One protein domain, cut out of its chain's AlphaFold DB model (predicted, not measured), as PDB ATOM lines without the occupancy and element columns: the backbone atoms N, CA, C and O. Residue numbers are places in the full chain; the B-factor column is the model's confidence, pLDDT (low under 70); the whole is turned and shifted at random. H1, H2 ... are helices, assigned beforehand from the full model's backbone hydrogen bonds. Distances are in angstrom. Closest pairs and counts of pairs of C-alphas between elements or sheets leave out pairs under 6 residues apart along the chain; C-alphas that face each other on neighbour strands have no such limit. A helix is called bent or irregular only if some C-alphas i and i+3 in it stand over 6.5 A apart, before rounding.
ATOM      1  N   LEU A 202     170.064 211.378 198.869       55.78
ATOM      2  CA  LEU A 202     170.645 210.733 197.686       55.78
ATOM      3  C   LEU A 202     171.917 211.450 197.198       55.78
ATOM      4  O   LEU A 202     172.902 210.788 196.862       55.78
ATOM      5  N   ILE A 203     171.943 212.786 197.244       57.38
ATOM      6  CA  ILE A 203     173.132 213.592 196.912       57.38
ATOM      7  C   ILE A 203     174.267 213.364 197.929       57.38
ATOM      8  O   ILE A 203     175.435 213.228 197.555       57.38
ATOM      9  N   ASN A 204     173.954 213.247 199.220       52.09
ATOM     10  CA  ASN A 204     174.960 212.981 200.254       52.09
ATOM     11  C   ASN A 204     175.528 211.552 200.175       52.09
ATOM     12  O   ASN A 204     176.732 211.348 200.352       52.09
ATOM     13  N   ILE A 205     174.700 210.560 199.836       56.66
ATOM     14  CA  ILE A 205     175.146 209.175 199.630       56.66
ATOM     15  C   ILE A 205     176.055 209.083 198.392       56.66
ATOM     16  O   ILE A 205     177.137 208.488 198.462       56.66
ATOM     17  N   SER A 206     175.680 209.716 197.274       54.75
ATOM     18  CA  SER A 206     176.471 209.688 196.034       54.75
ATOM     19  C   SER A 206     177.823 210.396 196.190       54.75
ATOM     20  O   SER A 206     178.866 209.848 195.810       54.75
ATOM     21  N   THR A 207     177.850 211.556 196.854       56.53
ATOM     22  CA  THR A 207     179.088 212.300 197.139       56.53
ATOM     23  C   THR A 207     179.995 211.572 198.138       56.53
ATOM     24  O   THR A 207     181.221 211.578 197.971       56.53
ATOM     25  N   PHE A 208     179.438 210.868 199.130       55.56
ATOM     26  CA  PHE A 208     180.213 210.034 200.056       55.56
ATOM     27  C   PHE A 208     180.862 208.834 199.349       55.56
ATOM     28  O   PHE A 208     182.057 208.563 199.538       55.56
ATOM     29  N   HIS A 209     180.122 208.146 198.474       48.62
ATOM     30  CA  HIS A 209     180.665 207.053 197.661       48.62
ATOM     31  C   HIS A 209     181.774 207.526 196.714       48.62
ATOM     32  O   HIS A 209     182.801 206.848 196.589       48.62
ATOM     33  N   TYR A 210     181.613 208.703 196.106       52.62
ATOM     34  CA  TYR A 210     182.615 209.301 195.225       52.62
ATOM     35  C   TYR A 210     183.908 209.661 195.979       52.62
ATOM     36  O   TYR A 210     184.997 209.213 195.602       52.62
ATOM     37  N   LYS A 211     183.802 210.343 197.130       52.38
ATOM     38  CA  LYS A 211     184.957 210.674 197.989       52.38
ATOM     39  C   LYS A 211     185.685 209.421 198.498       52.38
ATOM     40  O   LYS A 211     186.920 209.394 198.551       52.38
ATOM     41  N   ARG A 212     184.953 208.348 198.824       57.62
ATOM     42  CA  ARG A 212     185.535 207.065 199.268       57.62
ATOM     43  C   ARG A 212     186.266 206.333 198.137       57.62
ATOM     44  O   ARG A 212     187.320 205.742 198.391       57.62
ATOM     45  N   LYS A 213     185.758 206.396 196.899       57.78
ATOM     46  CA  LYS A 213     186.440 205.859 195.705       57.78
ATOM     47  C   LYS A 213     187.749 206.603 195.424       57.78
ATOM     48  O   LYS A 213     188.778 205.946 195.268       57.78
ATOM     49  N   ILE A 214     187.746 207.939 195.465       59.41
ATOM     50  CA  ILE A 214     188.946 208.759 195.210       59.41
ATOM     51  C   ILE A 214     190.045 208.494 196.244       59.41
ATOM     52  O   ILE A 214     191.196 208.254 195.873       59.41
ATOM     53  N   LYS A 215     189.709 208.456 197.544       54.22
ATOM     54  CA  LYS A 215     190.704 208.157 198.592       54.22
ATOM     55  C   LYS A 215     191.339 206.774 198.405       54.22
ATOM     56  O   LYS A 215     192.553 206.646 198.534       54.22
ATOM     57  N   ARG A 216     190.559 205.745 198.045       54.53
ATOM     58  CA  ARG A 216     191.093 204.393 197.774       54.53
ATOM     59  C   ARG A 216     191.999 204.355 196.542       54.53
ATOM     60  O   ARG A 216     193.039 203.702 196.586       54.53
ATOM     61  N   TYR A 217     191.635 205.068 195.478       51.34
ATOM     62  CA  TYR A 217     192.424 205.144 194.248       51.34
ATOM     63  C   TYR A 217     193.772 205.848 194.470       51.34
ATOM     64  O   TYR A 217     194.819 205.324 194.089       51.34
ATOM     65  N   ASN A 218     193.775 206.971 195.194       52.66
ATOM     66  CA  ASN A 218     195.001 207.710 195.507       52.66
ATOM     67  C   ASN A 218     195.937 206.940 196.454       52.66
ATOM     68  O   ASN A 218     197.156 206.993 196.291       52.66
ATOM     69  N   ILE A 219     195.390 206.168 197.400       54.22
ATOM     70  CA  ILE A 219     196.186 205.259 198.246       54.22
ATOM     71  C   ILE A 219     196.820 204.142 197.403       54.22
ATOM     72  O   ILE A 219     197.962 203.766 197.659       54.22
ATOM     73  N   LYS A 220     196.112 203.628 196.389       54.19
ATOM     74  CA  LYS A 220     196.631 202.589 195.489       54.19
ATOM     75  C   LYS A 220     197.782 203.120 194.621       54.19
ATOM     76  O   LYS A 220     198.860 202.537 194.647       54.19
ATOM     77  N   LYS A 221     197.617 204.299 194.002       51.84
ATOM     78  CA  LYS A 221     198.669 204.958 193.198       51.84
ATOM     79  C   LYS A 221     199.934 205.310 193.986       51.84
ATOM     80  O   LYS A 221     201.030 205.244 193.441       51.84
ATOM     81  N   ARG A 222     199.816 205.685 195.266       52.75
ATOM     82  CA  ARG A 222     200.997 205.951 196.114       52.75
ATOM     83  C   ARG A 222     201.772 204.677 196.465       52.75
ATOM     84  O   ARG A 222     202.984 204.751 196.637       52.75
ATOM     85  N   LYS A 223     201.102 203.523 196.539       52.16
ATOM     86  CA  LYS A 223     201.742 202.220 196.803       52.16
ATOM     87  C   LYS A 223     202.426 201.621 195.572       52.16
ATOM     88  O   LYS A 223     203.381 200.878 195.732       52.16
ATOM     89  N   GLU A 224     201.978 201.977 194.370       54.22
ATOM     90  CA  GLU A 224     202.533 201.488 193.096       54.22
ATOM     91  C   GLU A 224     203.888 202.124 192.719       54.22
ATOM     92  O   GLU A 224     204.533 201.665 191.786       54.22
ATOM     93  N   ARG A 225     204.360 203.148 193.453       54.91
ATOM     94  CA  ARG A 225     205.699 203.746 193.246       54.91
ATOM     95  C   ARG A 225     206.843 202.967 193.900       54.91
ATOM     96  O   ARG A 225     207.999 203.296 193.669       54.91
ATOM     97  N   TYR A 226     206.529 201.952 194.697       56.56
ATOM     98  CA  TYR A 226     207.513 201.057 195.291       56.56
ATOM     99  C   TYR A 226     207.351 199.676 194.668       56.56
ATOM    100  O   TYR A 226     206.224 199.212 194.485       56.56
ATOM    101  N   ILE A 227     208.469 199.014 194.356       58.09
ATOM    102  CA  ILE A 227     208.467 197.597 193.987       58.09
ATOM    103  C   ILE A 227     207.949 196.839 195.210       58.09
ATOM    104  O   ILE A 227     208.662 196.607 196.184       58.09
ATOM    105  N   TYR A 228     206.654 196.550 195.198       73.88
ATOM    106  CA  TYR A 228     205.982 195.896 196.300       73.88
ATOM    107  C   TYR A 228     206.297 194.405 196.254       73.88
ATOM    108  O   TYR A 228     205.729 193.670 195.447       73.88
ATOM    109  N   ILE A 229     207.193 193.962 197.133       76.19
ATOM    110  CA  ILE A 229     207.437 192.541 197.370       76.19
ATOM    111  C   ILE A 229     206.402 192.070 198.404       76.19
ATOM    112  O   ILE A 229     206.413 192.556 199.540       76.19
ATOM    113  N   PRO A 230     205.470 191.167 198.047       77.88
ATOM    114  CA  PRO A 230     204.489 190.662 198.996       77.88
ATOM    115  C   PRO A 230     205.176 189.851 200.092       77.88
ATOM    116  O   PRO A 230     206.126 189.114 199.831       77.88
ATOM    117  N   THR A 231     204.659 189.922 201.316       84.44
ATOM    118  CA  THR A 231     205.165 189.078 202.406       84.44
ATOM    119  C   THR A 231     204.763 187.615 202.203       84.44
ATOM    120  O   THR A 231     203.764 187.326 201.541       84.44
ATOM    121  N   SER A 232     205.481 186.677 202.827       85.62
ATOM    122  CA  SER A 232     205.173 185.234 202.780       85.62
ATOM    123  C   SER A 232     203.708 184.928 203.123       85.62
ATOM    124  O   SER A 232     203.020 184.189 202.420       85.62
ATOM    125  N   ARG A 233     203.164 185.594 204.150       87.94
ATOM    126  CA  ARG A 233     201.748 185.484 204.537       87.94
ATOM    127  C   ARG A 233     200.788 185.960 203.443       87.94
ATOM    128  O   ARG A 233     199.681 185.437 203.322       87.94
ATOM    129  N   GLN A 234     201.158 186.982 202.678       84.94
ATOM    130  CA  GLN A 234     200.330 187.487 201.583       84.94
ATOM    131  C   GLN A 234     200.399 186.586 200.354       84.94
ATOM    132  O   GLN A 234     199.362 186.382 199.722       84.94
ATOM    133  N   TRP A 235     201.567 186.009 200.067       85.19
ATOM    134  CA  TRP A 235     201.725 184.957 199.064       85.19
ATOM    135  C   TRP A 235     200.850 183.747 199.383       85.19
ATOM    136  O   TRP A 235     199.996 183.399 198.573       85.19
ATOM    137  N   SER A 236     200.911 183.232 200.612       89.12
ATOM    138  CA  SER A 236     200.056 182.122 201.056       89.12
ATOM    139  C   SER A 236     198.555 182.439 200.935       89.12
ATOM    140  O   SER A 236     197.756 181.628 200.459       89.12
ATOM    141  N   LYS A 237     198.133 183.662 201.289       91.50
ATOM    142  CA  LYS A 237     196.739 184.100 201.080       91.50
ATOM    143  C   LYS A 237     196.363 184.166 199.599       91.50
ATOM    144  O   LYS A 237     195.207 183.904 199.265       91.50
ATOM    145  N   ARG A 238     197.293 184.556 198.726       88.06
ATOM    146  CA  ARG A 238     197.082 184.626 197.277       88.06
ATOM    147  C   ARG A 238     196.960 183.228 196.676       88.06
ATOM    148  O   ARG A 238     196.005 182.992 195.945       88.06
ATOM    149  N   GLU A 239     197.837 182.304 197.049       89.12
ATOM    150  CA  GLU A 239     197.784 180.895 196.635       89.12
ATOM    151  C   GLU A 239     196.459 180.245 197.026       89.12
ATOM    152  O   GLU A 239     195.779 179.660 196.184       89.12
ATOM    153  N   ARG A 240     196.019 180.438 198.277       92.81
ATOM    154  CA  ARG A 240     194.730 179.905 198.740       92.81
ATOM    155  C   ARG A 240     193.549 180.452 197.926       92.81
ATOM    156  O   ARG A 240     192.597 179.720 197.671       92.81
ATOM    157  N   ARG A 241     193.594 181.721 197.501       93.88
ATOM    158  CA  ARG A 241     192.552 182.300 196.630       93.88
ATOM    159  C   ARG A 241     192.562 181.662 195.243       93.88
ATOM    160  O   ARG A 241     191.510 181.232 194.794       93.88
ATOM    161  N   ILE A 242     193.735 181.525 194.624       94.06
ATOM    162  CA  ILE A 242     193.884 180.889 193.303       94.06
ATOM    163  C   ILE A 242     193.379 179.438 193.336       94.06
ATOM    164  O   ILE A 242     192.647 179.007 192.445       94.06
ATOM    165  N   HIS A 243     193.705 178.688 194.390       94.62
ATOM    166  CA  HIS A 243     193.212 177.323 194.567       94.62
ATOM    167  C   HIS A 243     191.679 177.260 194.695       94.62
ATOM    168  O   HIS A 243     191.020 176.421 194.083       94.62
ATOM    169  N   ASN A 244     191.078 178.178 195.454       96.62
ATOM    170  CA  ASN A 244     189.623 178.230 195.584       96.62
ATOM    171  C   ASN A 244     188.933 178.614 194.267       96.62
ATOM    172  O   ASN A 244     187.893 178.044 193.930       96.62
ATOM    173  N   ASP A 245     189.517 179.546 193.513       96.12
ATOM    174  CA  ASP A 245     188.977 179.989 192.227       96.12
ATOM    175  C   ASP A 245     189.042 178.870 191.182       96.12
ATOM    176  O   ASP A 245     188.044 178.592 190.517       96.12
ATOM    177  N   THR A 246     190.162 178.148 191.104       94.81
ATOM    178  CA  THR A 246     190.302 176.977 190.220       94.81
ATOM    179  C   THR A 246     189.331 175.856 190.596       94.81
ATOM    180  O   THR A 246     188.666 175.299 189.721       94.81
ATOM    181  N   LYS A 247     189.138 175.572 191.892       96.00
ATOM    182  CA  LYS A 247     188.123 174.608 192.359       96.00
ATOM    183  C   LYS A 247     186.709 175.019 191.936       96.00
ATOM    184  O   LYS A 247     185.915 174.174 191.515       96.00
ATOM    185  N   ARG A 248     186.389 176.314 192.014       94.44
ATOM    186  CA  ARG A 248     185.097 176.853 191.567       94.44
ATOM    187  C   ARG A 248     184.927 176.730 190.053       94.44
ATOM    188  O   ARG A 248     183.866 176.294 189.612       94.44
ATOM    189  N   GLN A 249     185.954 177.063 189.275       92.81
ATOM    190  CA  GLN A 249     185.944 176.922 187.815       92.81
ATOM    191  C   GLN A 249     185.752 175.464 187.391       92.81
ATOM    192  O   GLN A 249     184.891 175.188 186.562       92.81
ATOM    193  N   ASN A 250     186.454 174.520 188.018       95.88
ATOM    194  CA  ASN A 250     186.297 173.093 187.726       95.88
ATOM    195  C   ASN A 250     184.876 172.595 188.021       95.88
ATOM    196  O   ASN A 250     184.321 171.823 187.243       95.88
ATOM    197  N   LYS A 251     184.247 173.082 189.099       96.12
ATOM    198  CA  LYS A 251     182.842 172.770 189.404       96.12
ATOM    199  C   LYS A 251     181.885 173.308 188.337       96.12
ATOM    200  O   LYS A 251     180.922 172.630 187.997       96.12
ATOM    201  N   ILE A 252     182.136 174.510 187.818       95.31
ATOM    202  CA  ILE A 252     181.339 175.092 186.728       95.31
ATOM    203  C   ILE A 252     181.531 174.277 185.447       95.31
ATOM    204  O   ILE A 252     180.545 173.854 184.856       95.31
ATOM    205  N   MET A 253     182.776 173.979 185.068       93.94
ATOM    206  CA  MET A 253     183.093 173.175 183.882       93.94
ATOM    207  C   MET A 253     182.483 171.775 183.948       93.94
ATOM    208  O   MET A 253     181.947 171.293 182.959       93.94
ATOM    209  N   SER A 254     182.523 171.128 185.115       91.75
ATOM    210  CA  SER A 254     181.892 169.823 185.320       91.75
ATOM    211  C   SER A 254     180.379 169.878 185.112       91.75
ATOM    212  O   SER A 254     179.835 168.972 184.495       91.75
ATOM    213  N   ARG A 255     179.710 170.941 185.575       93.50
ATOM    214  CA  ARG A 255     178.270 171.133 185.347       93.50
ATOM    215  C   ARG A 255     177.955 171.414 183.881       93.50
ATOM    216  O   ARG A 255     177.032 170.817 183.357       93.50
ATOM    217  N   MET A 256     178.743 172.265 183.227       94.31
ATOM    218  CA  MET A 256     178.582 172.587 181.803       94.31
ATOM    219  C   MET A 256     178.778 171.380 180.882       94.31
ATOM    220  O   MET A 256     178.246 171.391 179.788       94.31
ATOM    221  N   ARG A 257     179.565 170.377 181.292       90.31
ATOM    222  CA  ARG A 257     179.740 169.126 180.535       90.31
ATOM    223  C   ARG A 257     178.633 168.100 180.778       90.31
ATOM    224  O   ARG A 257     178.532 167.153 180.014       90.31
ATOM    225  N   ALA A 258     177.929 168.212 181.904       88.75
ATOM    226  CA  ALA A 258     176.861 167.290 182.280       88.75
ATOM    227  C   ALA A 258     175.494 167.723 181.727       88.75
ATOM    228  O   ALA A 258     174.592 166.896 181.645       88.75
ATOM    229  N   LEU A 259     175.356 169.013 181.414       87.31
ATOM    230  CA  LEU A 259     174.270 169.581 180.620       87.31
ATOM    231  C   LEU A 259     174.567 169.384 179.133       87.31
ATOM    232  O   LEU A 259     173.590 169.182 178.387       87.31
TER     233      LEU A 259
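Overview. This is residues 202 to 259 of the 259 residues of an uncharacterized protein of Eumeta variegata (UniProt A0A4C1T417). Two long helices, H1 and then H2, form the arms of a wide, open V, with the link of residues 224 to 231 as its foot and nothing between the arms. The printed part has 58 residues, with two named helices and no named strand, and its class is all helix. It is extended, with a radius of gyration of the C-alphas of 19.0 A, and flat, spanning 48 by 38 by 16 A.

Arrangement. H1, residues 202 to 223, and H2, residues 232 to 258, are apart, with no C-alpha of one within 8 A of the other. A short link of 8 residues joins them. Residues 202 to 229, 231 to 237 and 239 to 259 stand free. In H1 and H2 every O i to N i+4 pair is within hydrogen-bond range.

Along the chain. H1 begins at C-alpha 202, (170.645, 210.733, 197.686), and measures 32.3 A from first to last C-alpha. H2 runs 39.3 A from C-alpha 232, (205.173, 185.234, 202.780), to C-alpha 258, (176.861, 167.290, 182.280). Neither helix is bent.

Size, cuts and confidence. The two C-alphas farthest apart, those of Asn 204 and Ala 258, are 49.1 A apart. The printed part has no cut and ends at Leu 259, the chain's last residue. The model's confidence is low, with pLDDT under 70, at residues 202 to 227; mean pLDDT is 54 in H1 and 92 in H2.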